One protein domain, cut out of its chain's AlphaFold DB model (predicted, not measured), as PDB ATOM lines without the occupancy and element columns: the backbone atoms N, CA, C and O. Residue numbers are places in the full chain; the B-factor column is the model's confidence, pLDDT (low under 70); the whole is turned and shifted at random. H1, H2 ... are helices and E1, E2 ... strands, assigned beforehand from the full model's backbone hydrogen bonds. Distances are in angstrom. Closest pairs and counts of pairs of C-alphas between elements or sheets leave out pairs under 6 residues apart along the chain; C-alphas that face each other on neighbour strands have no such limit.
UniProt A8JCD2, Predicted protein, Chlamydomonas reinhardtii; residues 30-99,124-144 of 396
ATOM      1  N   LEU A  30     200.716 197.616 238.545       53.88
ATOM      2  CA  LEU A  30     202.166 197.665 238.641       53.88
ATOM      3  C   LEU A  30     202.736 196.464 237.893       53.88
ATOM      4  O   LEU A  30     202.569 195.320 238.316       53.88
ATOM      5  N   ARG A  31     203.409 196.731 236.770       51.88
ATOM      6  CA  ARG A  31     204.196 195.724 236.067       51.88
ATOM      7  C   ARG A  31     205.541 195.593 236.771       51.88
ATOM      8  O   ARG A  31     206.390 196.470 236.706       51.88
ATOM      9  N   ALA A  32     205.731 194.454 237.414       53.75
ATOM     10  CA  ALA A  32     206.932 194.105 238.163       53.75
ATOM     11  C   ALA A  32     208.190 193.799 237.313       53.75
ATOM     12  O   ALA A  32     209.221 193.461 237.886       53.75
ATOM     13  N   HIS A  33     208.111 193.834 235.975       44.25
ATOM     14  CA  HIS A  33     209.080 193.153 235.099       44.25
ATOM     15  C   HIS A  33     209.823 194.052 234.087       44.25
ATOM     16  O   HIS A  33     210.627 193.541 233.313       44.25
ATOM     17  N   ASP A  34     209.616 195.373 234.064       42.56
ATOM     18  CA  ASP A  34     210.408 196.234 233.169       42.56
ATOM     19  C   ASP A  34     211.691 196.709 233.862       42.56
ATOM     20  O   ASP A  34     211.701 197.666 234.631       42.56
ATOM     21  N   SER A  35     212.802 196.037 233.550       44.12
ATOM     22  CA  SER A  35     214.165 196.374 233.989       44.12
ATOM     23  C   SER A  35     214.694 197.707 233.438       44.12
ATOM     24  O   SER A  35     215.805 198.106 233.772       44.12
ATOM     25  N   HIS A  36     213.918 198.410 232.606       43.12
ATOM     26  CA  HIS A  36     214.339 199.636 231.920       43.12
ATOM     27  C   HIS A  36     213.724 200.936 232.463       43.12
ATOM     28  O   HIS A  36     214.049 202.011 231.962       43.12
ATOM     29  N   THR A  37     212.889 200.870 233.505       43.69
ATOM     30  CA  THR A  37     212.324 202.053 234.177       43.69
ATOM     31  C   THR A  37     212.563 201.986 235.691       43.69
ATOM     32  O   THR A  37     211.630 201.785 236.466       43.69
ATOM     33  N   GLN A  38     213.823 202.132 236.116       43.31
ATOM     34  CA  GLN A  38     214.174 202.609 237.465       43.31
ATOM     35  C   GLN A  38     213.703 204.072 237.531       43.31
ATOM     36  O   GLN A  38     214.197 204.905 236.785       43.31
ATOM     37  N   GLU A  39     212.611 204.445 238.190       50.62
ATOM     38  CA  GLU A  39     212.484 204.625 239.637       50.62
ATOM     39  C   GLU A  39     211.002 204.944 239.930       50.62
ATOM     40  O   GLU A  39     210.570 206.067 239.659       50.62
ATOM     41  N   PRO A  40     210.177 204.013 240.441       51.03
ATOM     42  CA  PRO A  40     208.905 204.431 241.034       51.03
ATOM     43  C   PRO A  40     208.809 204.193 242.544       51.03
ATOM     44  O   PRO A  40     207.919 204.760 243.170       51.03
ATOM     45  N   PHE A  41     209.703 203.413 243.164       55.53
ATOM     46  CA  PHE A  41     209.564 203.056 244.581       55.53
ATOM     47  C   PHE A  41     210.910 202.901 245.300       55.53
ATOM     48  O   PHE A  41     211.268 201.806 245.723       55.53
ATOM     49  N   ALA A  42     211.610 204.014 245.549       62.53
ATOM     50  CA  ALA A  42     212.735 204.066 246.501       62.53
ATOM     51  C   ALA A  42     212.359 203.546 247.912       62.53
ATOM     52  O   ALA A  42     213.208 203.226 248.748       62.53
ATOM     53  N   HIS A  43     211.058 203.442 248.186       70.38
ATOM     54  CA  HIS A  43     210.482 202.856 249.383       70.38
ATOM     55  C   HIS A  43     209.498 201.773 248.938       70.38
ATOM     56  O   HIS A  43     208.533 202.076 248.244       70.38
ATOM     57  N   GLY A  44     209.760 200.510 249.292       83.94
ATOM     58  CA  GLY A  44     208.925 199.376 248.877       83.94
ATOM     59  C   GLY A  44     207.426 199.626 249.090       83.94
ATOM     60  O   GLY A  44     207.021 200.233 250.082       83.94
ATOM     61  N   ALA A  45     206.603 199.154 248.155       88.31
ATOM     62  CA  ALA A  45     205.160 199.366 248.167       88.31
ATOM     63  C   ALA A  45     204.416 198.117 248.663       88.31
ATOM     64  O   ALA A  45     204.771 196.981 248.346       88.31
ATOM     65  N   VAL A  46     203.340 198.324 249.425       92.88
ATOM     66  CA  VAL A  46     202.395 197.250 249.751       92.88
ATOM     67  C   VAL A  46     201.352 197.190 248.646       92.88
ATOM     68  O   VAL A  46     200.703 198.191 248.348       92.88
ATOM     69  N   ALA A  47     201.190 196.015 248.047       95.06
ATOM     70  CA  ALA A  47     200.194 195.782 247.018       95.06
ATOM     71  C   ALA A  47     199.470 194.455 247.263       95.06
ATOM     72  O   ALA A  47     199.978 193.535 247.910       95.06
ATOM     73  N   TYR A  48     198.256 194.371 246.745       95.94
ATOM     74  CA  TYR A  48     197.374 193.229 246.880       95.94
ATOM     75  C   TYR A  48     197.400 192.392 245.603       95.94
ATOM     76  O   TYR A  48     197.346 192.920 244.489       95.94
ATOM     77  N   HIS A  49     197.444 191.075 245.783       95.31
ATOM     78  CA  HIS A  49     197.256 190.102 244.715       95.31
ATOM     79  C   HIS A  49     195.990 189.288 244.995       95.31
ATOM     80  O   HIS A  49     195.860 188.671 246.056       95.31
ATOM     81  N   GLY A  50     195.050 189.317 244.053       94.56
ATOM     82  CA  GLY A  50     193.864 188.470 244.078       94.56
ATOM     83  C   GLY A  50     194.184 187.089 243.538       94.56
ATOM     84  O   GLY A  50     194.659 186.978 242.414       94.56
ATOM     85  N   THR A  51     193.904 186.046 244.314       93.81
ATOM     86  CA  THR A  51     194.051 184.656 243.877       93.81
ATOM     87  C   THR A  51     192.920 183.800 244.437       93.81
ATOM     88  O   THR A  51     192.295 184.147 245.442       93.81
ATOM     89  N   HIS A  52     192.679 182.664 243.798       93.12
ATOM     90  CA  HIS A  52     191.808 181.620 244.316       93.12
ATOM     91  C   HIS A  52     192.493 180.788 245.417       93.12
ATOM     92  O   HIS A  52     193.729 180.750 245.487       93.12
ATOM     93  N   LEU A  53     191.706 180.130 246.278       92.19
ATOM     94  CA  LEU A  53     192.208 179.345 247.413       92.19
ATOM     95  C   LEU A  53     193.038 178.133 246.977       92.19
ATOM     96  O   LEU A  53     194.061 177.847 247.597       92.19
ATOM     97  N   GLU A  54     192.676 177.467 245.884       94.75
ATOM     98  CA  GLU A  54     193.434 176.336 245.342       94.75
ATOM     99  C   GLU A  54     194.866 176.724 244.935       94.75
ATOM    100  O   GLU A  54     195.794 175.923 245.050       94.75
ATOM    101  N   ASN A  55     195.075 177.986 244.551       92.31
ATOM    102  CA  ASN A  55     196.386 178.521 244.182       92.31
ATOM    103  C   ASN A  55     197.176 179.041 245.395       92.31
ATOM    104  O   ASN A  55     198.370 179.313 245.292       92.31
ATOM    105  N   LEU A  56     196.544 179.178 246.564       94.25
ATOM    106  CA  LEU A  56     197.208 179.694 247.759       94.25
ATOM    107  C   LEU A  56     198.358 178.779 248.196       94.25
ATOM    108  O   LEU A  56     199.414 179.263 248.603       94.25
ATOM    109  N   HIS A  57     198.183 177.461 248.066       94.75
ATOM    110  CA  HIS A  57     199.215 176.488 248.415       94.75
ATOM    111  C   HIS A  57     200.494 176.694 247.589       94.75
ATOM    112  O   HIS A  57     201.585 176.811 248.154       94.75
ATOM    113  N   SER A  58     200.376 176.817 246.264       94.25
ATOM    114  CA  SER A  58     201.541 177.025 245.397       94.25
ATOM    115  C   SER A  58     202.216 178.369 245.674       94.25
ATOM    116  O   SER A  58     203.441 178.416 245.784       94.25
ATOM    117  N   ILE A  59     201.445 179.437 245.903       95.31
ATOM    118  CA  ILE A  59     201.994 180.767 246.200       95.31
ATOM    119  C   ILE A  59     202.751 180.781 247.535       95.31
ATOM    120  O   ILE A  59     203.818 181.387 247.635       95.31
ATOM    121  N   LEU A  60     202.258 180.082 248.562       94.81
ATOM    122  CA  LEU A  60     202.944 180.003 249.855       94.81
ATOM    123  C   LEU A  60     204.287 179.267 249.752       94.81
ATOM    124  O   LEU A  60     205.267 179.682 250.385       94.81
ATOM    125  N   HIS A  61     204.361 178.206 248.945       95.62
ATOM    126  CA  HIS A  61     205.565 177.385 248.815       95.62
ATOM    127  C   HIS A  61     206.575 177.932 247.802       95.62
ATOM    128  O   HIS A  61     207.765 177.989 248.128       95.62
ATOM    129  N   ALA A  62     206.112 178.369 246.633       95.44
ATOM    130  CA  ALA A  62     206.938 178.766 245.493       95.44
ATOM    131  C   ALA A  62     206.982 180.285 245.243       95.44
ATOM    132  O   ALA A  62     207.773 180.740 244.419       95.44
ATOM    133  N   GLY A  63     206.176 181.070 245.963       95.56
ATOM    134  CA  GLY A  63     206.002 182.499 245.708       95.56
ATOM    135  C   GLY A  63     205.059 182.777 244.534       95.56
ATOM    136  O   GLY A  63     204.564 181.867 243.873       95.56
ATOM    137  N   LEU A  64     204.801 184.061 244.274       94.25
ATOM    138  CA  LEU A  64     204.100 184.480 243.061       94.25
ATOM    139  C   LEU A  64     205.029 184.284 241.863       94.25
ATOM    140  O   LEU A  64     206.089 184.901 241.790       94.25
ATOM    141  N   GLN A  65     204.627 183.427 240.931       92.31
ATOM    142  CA  GLN A  65     205.372 183.170 239.704       92.31
ATOM    143  C   GLN A  65     204.739 183.926 238.536       92.31
ATOM    144  O   GLN A  65     203.515 184.023 238.429       92.31
ATOM    145  N   SER A  66     205.573 184.451 237.636       90.62
ATOM    146  CA  SER A  66     205.092 185.036 236.384       90.62
ATOM    147  C   SER A  66     204.633 183.912 235.452       90.62
ATOM    148  O   SER A  66     205.445 183.244 234.821       90.62
ATOM    149  N   GLY A  67     203.322 183.672 235.396       82.81
ATOM    150  CA  GLY A  67     202.720 182.686 234.489       82.81
ATOM    151  C   GLY A  67     202.484 183.210 233.069       82.81
ATOM    152  O   GLY A  67     202.043 182.462 232.194       82.81
ATOM    153  N   SER A  68     202.739 184.494 232.822       80.38
ATOM    154  CA  SER A  68     202.532 185.095 231.509       80.38
ATOM    155  C   SER A  68     203.567 184.614 230.489       80.38
ATOM    156  O   SER A  68     204.738 184.456 230.813       80.38
ATOM    157  N   GLY A  69     203.142 184.399 229.245       76.06
ATOM    158  CA  GLY A  69     203.970 183.837 228.174       76.06
ATOM    159  C   GLY A  69     204.097 182.311 228.220       76.06
ATOM    160  O   GLY A  69     204.697 181.721 227.326       76.06
ATOM    161  N   THR A  70     203.515 181.650 229.226       82.25
ATOM    162  CA  THR A  70     203.461 180.185 229.288       82.25
ATOM    163  C   THR A  70     202.229 179.651 228.556       82.25
ATOM    164  O   THR A  70     201.227 180.346 228.398       82.25
ATOM    165  N   ARG A  71     202.254 178.366 228.174       78.62
ATOM    166  CA  ARG A  71     201.084 177.675 227.589       78.62
ATOM    167  C   ARG A  71     199.874 177.623 228.539       78.62
ATOM    168  O   ARG A  71     198.778 177.306 228.096       78.62
ATOM    169  N   LEU A  72     200.070 177.920 229.829       73.19
ATOM    170  CA  LEU A  72     199.022 177.956 230.856       73.19
ATOM    171  C   LEU A  72     198.283 179.297 230.909       73.19
ATOM    172  O   LEU A  72     197.300 179.437 231.638       73.19
ATOM    173  N   GLN A  73     198.732 180.285 230.139       80.06
ATOM    174  CA  GLN A  73     198.069 181.566 230.036       80.06
ATOM    175  C   GLN A  73     196.715 181.418 229.322       80.06
ATOM    176  O   GLN A  73     196.636 181.410 228.097       80.06
ATOM    177  N   ARG A  74     195.637 181.294 230.104       66.44
ATOM    178  CA  ARG A  74     194.262 181.134 229.595       66.44
ATOM    179  C   ARG A  74     193.714 182.393 228.932       66.44
ATOM    180  O   ARG A  74     192.963 182.305 227.968       66.44
ATOM    181  N   THR A  75     194.080 183.553 229.457       70.56
ATOM    182  CA  THR A  75     193.676 184.862 228.949       70.56
ATOM    183  C   THR A  75     194.924 185.665 228.613       70.56
ATOM    184  O   THR A  75     195.913 185.648 229.351       70.56
ATOM    185  N   GLY A  76     194.902 186.338 227.460       73.62
ATOM    186  CA  GLY A  76     195.984 187.224 227.039       73.62
ATOM    187  C   GLY A  76     196.374 188.204 228.150       73.62
ATOM    188  O   GLY A  76     195.572 188.563 229.010       73.62
ATOM    189  N   ALA A  77     197.641 188.595 228.177       83.19
ATOM    190  CA  ALA A  77     198.171 189.453 229.221       83.19
ATOM    191  C   ALA A  77     197.955 190.891 228.769       83.19
ATOM    192  O   ALA A  77     198.715 191.379 227.932       83.19
ATOM    193  N   ASN A  78     196.933 191.554 229.317       84.44
ATOM    194  CA  ASN A  78     196.582 192.931 228.945       84.44
ATOM    195  C   ASN A  78     197.789 193.873 229.003       84.44
ATOM    196  O   ASN A  78     197.935 194.754 228.163       84.44
ATOM    197  N   PHE A  79     198.676 193.647 229.973       87.12
ATOM    198  CA  PHE A  79     199.898 194.412 230.158       87.12
ATOM    199  C   PHE A  79     201.127 193.512 230.061       87.12
ATOM    200  O   PHE A  79     202.071 193.709 230.815       87.12
ATOM    201  N   GLY A  80     201.174 192.564 229.124       87.75
ATOM    202  CA  GLY A  80     202.376 191.767 228.865       87.75
ATOM    203  C   GLY A  80     202.800 190.862 230.029       87.75
ATOM    204  O   GLY A  80     202.051 190.642 230.985       87.75
ATOM    205  N   ALA A  81     203.995 190.281 229.915       86.88
ATOM    206  CA  ALA A  81     204.412 189.258 230.855       86.88
ATOM    207  C   ALA A  81     204.766 189.817 232.239       86.88
ATOM    208  O   ALA A  81     205.625 190.691 232.345       86.88
ATOM    209  N   GLY A  82     204.113 189.324 233.297       91.06
ATOM    210  CA  GLY A  82     204.417 189.754 234.660       91.06
ATOM    211  C   GLY A  82     203.417 189.307 235.725       91.06
ATOM    212  O   GLY A  82     202.424 188.634 235.457       91.06
ATOM    213  N   ILE A  83     203.700 189.716 236.964       92.50
ATOM    214  CA  ILE A  83     202.815 189.538 238.119       92.50
ATOM    215  C   ILE A  83     201.931 190.778 238.232       92.50
ATOM    216  O   ILE A  83     202.430 191.901 238.259       92.50
ATOM    217  N   TYR A  84     200.622 190.563 238.316       92.62
ATOM    218  CA  TYR A  84     199.634 191.631 238.406       92.62
ATOM    219  C   TYR A  84     199.343 191.928 239.874       92.62
ATOM    220  O   TYR A  84     198.857 191.065 240.610       92.62
ATOM    221  N   LEU A  85     199.653 193.150 240.292       94.88
ATOM    222  CA  LEU A  85     199.414 193.651 241.640       94.88
ATOM    223  C   LEU A  85     198.558 194.917 241.564       94.88
ATOM    224  O   LEU A  85     198.687 195.699 240.621       94.88
ATOM    225  N   SER A  86     197.707 195.120 242.565       93.75
ATOM    226  CA  SER A  86     196.876 196.317 242.704       93.75
ATOM    227  C   SER A  86     197.082 196.937 244.081       93.75
ATOM    228  O   SER A  86     197.056 196.238 245.090       93.75
ATOM    229  N   THR A  87     197.242 198.255 244.151       95.06
ATOM    230  CA  THR A  87     197.216 198.990 245.429       95.06
ATOM    231  C   THR A  87     195.802 199.090 246.004       95.06
ATOM    232  O   THR A  87     195.635 199.265 247.208       95.06
ATOM    233  N   ASN A  88     194.779 198.934 245.160       94.56
ATOM    234  CA  ASN A  88     193.384 198.898 245.569       94.56
ATOM    235  C   ASN A  88     192.957 197.459 245.905       94.56
ATOM    236  O   ASN A  88     193.030 196.563 245.054       94.56
ATOM    237  N   TYR A  89     192.489 197.270 247.141       92.50
ATOM    238  CA  TYR A  89     191.960 196.010 247.653       92.50
ATOM    239  C   TYR A  89     190.781 195.494 246.824       92.50
ATOM    240  O   TYR A  89     190.760 194.312 246.489       92.50
ATOM    241  N   ASP A  90     189.839 196.360 246.444       91.94
ATOM    242  CA  ASP A  90     188.616 195.956 245.743       91.94
ATOM    243  C   ASP A  90     188.928 195.428 244.345       91.94
ATOM    244  O   ASP A  90     188.350 194.436 243.912       91.94
ATOM    245  N   THR A  91     189.913 196.019 243.664       90.31
ATOM    246  CA  THR A  91     190.364 195.530 242.354       90.31
ATOM    247  C   THR A  91     191.113 194.202 242.461       90.31
ATOM    248  O   THR A  91     190.919 193.304 241.641       90.31
ATOM    249  N   ALA A  92     191.942 194.032 243.496       92.12
ATOM    250  CA  ALA A  92     192.521 192.722 243.788       92.12
ATOM    251  C   ALA A  92     191.430 191.718 244.197       92.12
ATOM    252  O   ALA A  92     191.569 190.517 243.975       92.12
ATOM    253  N   PHE A  93     190.319 192.182 244.773       90.50
ATOM    254  CA  PHE A  93     189.189 191.333 245.108       90.50
ATOM    255  C   PHE A  93     188.380 190.917 243.880       90.50
ATOM    256  O   PHE A  93     188.058 189.739 243.750       90.50
ATOM    257  N   SER A  94     188.131 191.824 242.942       87.75
ATOM    258  CA  SER A  94     187.329 191.558 241.744       87.75
ATOM    259  C   SER A  94     187.974 190.585 240.758       87.75
ATOM    260  O   SER A  94     187.269 189.999 239.946       87.75
ATOM    261  N   GLY A  95     189.293 190.369 240.832       73.25
ATOM    262  CA  GLY A  95     189.988 189.333 240.051       73.25
ATOM    263  C   GLY A  95     189.538 187.896 240.359       73.25
ATOM    264  O   GLY A  95     190.007 186.959 239.724       73.25
ATOM    265  N   ARG A  96     188.629 187.718 241.322       75.75
ATOM    266  CA  ARG A  96     187.959 186.457 241.624       75.75
ATOM    267  C   ARG A  96     186.721 186.351 240.752       75.75
ATOM    268  O   ARG A  96     185.736 187.052 240.980       75.75
ATOM    269  N   THR A  97     186.712 185.417 239.818       65.81
ATOM    270  CA  THR A  97     185.426 184.857 239.406       65.81
ATOM    271  C   THR A  97     184.996 183.911 240.521       65.81
ATOM    272  O   THR A  97     185.725 182.946 240.761       65.81
ATOM    273  N   PRO A  98     183.887 184.150 241.248       56.69
ATOM    274  CA  PRO A  98     183.353 183.115 242.121       56.69
ATOM    275  C   PRO A  98     183.173 181.876 241.250       56.69
ATOM    276  O   PRO A  98     182.509 181.946 240.214       56.69
ATOM    277  N   HIS A  99     183.847 180.778 241.601       52.59
ATOM    278  CA  HIS A  99     183.604 179.509 240.937       52.59
ATOM    279  C   HIS A  99     182.120 179.224 241.130       52.59
ATOM    280  O   HIS A  99     181.673 178.935 242.236       52.59
ATOM    281  N   THR A 124     188.205 182.026 249.506       57.97
ATOM    282  CA  THR A 124     189.014 183.076 248.910       57.97
ATOM    283  C   THR A 124     189.754 183.916 249.920       57.97
ATOM    284  O   THR A 124     189.213 184.388 250.916       57.97
ATOM    285  N   TYR A 125     191.019 184.162 249.594       69.06
ATOM    286  CA  TYR A 125     191.969 184.827 250.464       69.06
ATOM    287  C   TYR A 125     192.646 185.947 249.692       69.06
ATOM    288  O   TYR A 125     192.956 185.813 248.510       69.06
ATOM    289  N   LEU A 126     192.888 187.064 250.374       73.50
ATOM    290  CA  LEU A 126     193.912 187.993 249.924       73.50
ATOM    291  C   LEU A 126     195.225 187.639 250.568       73.50
ATOM    292  O   LEU A 126     195.309 187.446 251.780       73.50
ATOM    293  N   LEU A 127     196.257 187.684 249.745       69.12
ATOM    294  CA  LEU A 127     197.618 187.764 250.215       69.12
ATOM    295  C   LEU A 127     198.008 189.245 250.242       69.12
ATOM    296  O   LEU A 127     198.235 189.828 249.178       69.12
ATOM    297  N   PRO A 128     198.080 189.884 251.425       64.19
ATOM    298  CA  PRO A 128     198.823 191.126 251.550       64.19
ATOM    299  C   PRO A 128     200.300 190.802 251.301       64.19
ATOM    300  O   PRO A 128     200.979 190.207 252.139       64.19
ATOM    301  N   GLY A 129     200.784 191.139 250.109       58.28
ATOM    302  CA  GLY A 129     202.186 190.998 249.752       58.28
ATOM    303  C   GLY A 129     202.925 192.278 250.107       58.28
ATOM    304  O   GLY A 129     202.690 193.323 249.503       58.28
ATOM    305  N   LEU A 130     203.846 192.207 251.068       45.12
ATOM    306  CA  LEU A 130     204.837 193.263 251.234       45.12
ATOM    307  C   LEU A 130     205.954 192.987 250.225       45.12
ATOM    308  O   LEU A 130     206.890 192.240 250.510       45.12
ATOM    309  N   CYS A 131     205.805 193.515 249.012       51.00
ATOM    310  CA  CYS A 131     206.861 193.438 248.016       51.00
ATOM    311  C   CYS A 131     207.835 194.583 248.238       51.00
ATOM    312  O   CYS A 131     207.536 195.750 247.994       51.00
ATOM    313  N   LYS A 132     209.029 194.229 248.709       44.00
ATOM    314  CA  LYS A 132     210.172 195.119 248.597       44.00
ATOM    315  C   LYS A 132     210.737 194.914 247.195       44.00
ATOM    316  O   LYS A 132     211.146 193.807 246.853       44.00
ATOM    317  N   ILE A 133     210.648 195.953 246.377       50.25
ATOM    318  CA  ILE A 133     211.284 195.993 245.066       50.25
ATOM    319  C   ILE A 133     212.704 196.478 245.345       50.25
ATOM    320  O   ILE A 133     212.885 197.640 245.694       50.25
ATOM    321  N   ASP A 134     213.671 195.567 245.301       46.91
ATOM    322  CA  ASP A 134     215.094 195.900 245.390       46.91
ATOM    323  C   ASP A 134     215.691 195.917 243.969       46.91
ATOM    324  O   ASP A 134     215.093 195.367 243.041       46.91
ATOM    325  N   GLU A 135     216.863 196.538 243.784       40.00
ATOM    326  CA  GLU A 135     217.521 196.681 242.467       40.00
ATOM    327  C   GLU A 135     217.786 195.339 241.752       40.00
ATOM    328  O   GLU A 135     217.921 195.306 240.531       40.00
ATOM    329  N   GLU A 136     217.797 194.221 242.486       40.84
ATOM    330  CA  GLU A 136     218.022 192.865 241.960       40.84
ATOM    331  C   GLU A 136     216.726 192.097 241.607       40.84
ATOM    332  O   GLU A 136     216.784 190.940 241.186       40.84
ATOM    333  N   GLY A 137     215.547 192.719 241.746       43.88
ATOM    334  CA  GLY A 137     214.248 192.141 241.373       43.88
ATOM    335  C   GLY A 137     213.303 191.855 242.548       43.88
ATOM    336  O   GLY A 137     213.547 192.212 243.700       43.88
ATOM    337  N   PHE A 138     212.157 191.231 242.248       45.12
ATOM    338  CA  PHE A 138     211.116 190.930 243.237       45.12
ATOM    339  C   PHE A 138     211.580 189.856 244.226       45.12
ATOM    340  O   PHE A 138     211.508 188.659 243.950       45.12
ATOM    341  N   VAL A 139     211.986 190.275 245.423       43.91
ATOM    342  CA  VAL A 139     212.236 189.356 246.532       43.91
ATOM    343  C   VAL A 139     211.022 189.370 247.446       43.91
ATOM    344  O   VAL A 139     210.801 190.301 248.224       43.91
ATOM    345  N   PHE A 140     210.237 188.291 247.408       45.59
ATOM    346  CA  PHE A 140     209.302 188.018 248.493       45.59
ATOM    347  C   PHE A 140     210.145 187.733 249.737       45.59
ATOM    348  O   PHE A 140     210.696 186.644 249.905       45.59
ATOM    349  N   SER A 141     210.330 188.752 250.578       40.31
ATOM    350  CA  SER A 141     211.207 188.654 251.737       40.31
ATOM    351  C   SER A 141     210.575 187.717 252.765       40.31
ATOM    352  O   SER A 141     209.855 188.135 253.674       40.31
ATOM    353  N   ARG A 142     210.869 186.415 252.651       46.12
ATOM    354  CA  ARG A 142     210.811 185.499 253.788       46.12
ATOM    355  C   ARG A 142     211.907 185.954 254.740       46.12
ATOM    356  O   ARG A 142     213.009 185.406 254.734       46.12
ATOM    357  N   ARG A 143     211.625 186.947 255.588       38.12
ATOM    358  CA  ARG A 143     212.411 187.077 256.814       38.12
ATOM    359  C   ARG A 143     212.265 185.735 257.518       38.12
ATOM    360  O   ARG A 143     211.192 185.413 258.020       38.12
ATOM    361  N   LYS A 144     213.327 184.923 257.506       36.00
ATOM    362  CA  LYS A 144     213.484 183.800 258.431       36.00
ATOM    363  C   LYS A 144     213.525 184.423 259.818       36.00
ATOM    364  O   LYS A 144     214.590 184.751 260.335       36.00
TER     365      LYS A 144
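AT A GLANCE: This is residues 30 to 99 and 124 to 144 of the 396 residues of the protein "Predicted protein" of Chlamydomonas reinhardtii (UniProt A8JCD2). A long, twisted ribbon of E1 and E3 has E4 folded back beside one end of E3, while E2 and H2 pack on E1. The 91 printed residues, under half in named elements, hold two named helices and four named strands: E1 H1 E2 H2 E3 E4. The sheet E1, E3, E4 is antiparallel and the class mixed; the whole is compact, radius of gyration of the C-alphas 13.4 A, spanning 38 by 31 by 25 A.

HOW THE PARTS SIT: E1, residues 45 to 52, and E3, residues 124 to 134, are antiparallel at 145 degrees; N 47 and O 129 are 3.4 A apart. E3 forms a hairpin with E4, residues 137 to 140; N 137 and O 134 are 3.0 A apart. H2, residues 89 to 94, is over E1; the closest C-alphas, Gly 50 and Ala 92, are 4.5 A apart. E2, residues 84 to 86, pairs with no named strand. H1, residues 53 to 62, only grazes the sheet; 4 of 6 O i to N i+4 pairs are within hydrogen-bond range, and in H2 every one.

IN THESE COORDINATES: E1, 22.5 A long, begins at (205.160, 199.366, 248.167); E3, 29.3 A long, ends at (215.094, 195.900, 245.390).

THE WHOLE: Across the cut, C-alphas 99 and 124 are 10.3 A apart. H1 to E2 is a long link. Residues 127 to 144 are among those under pLDDT 70.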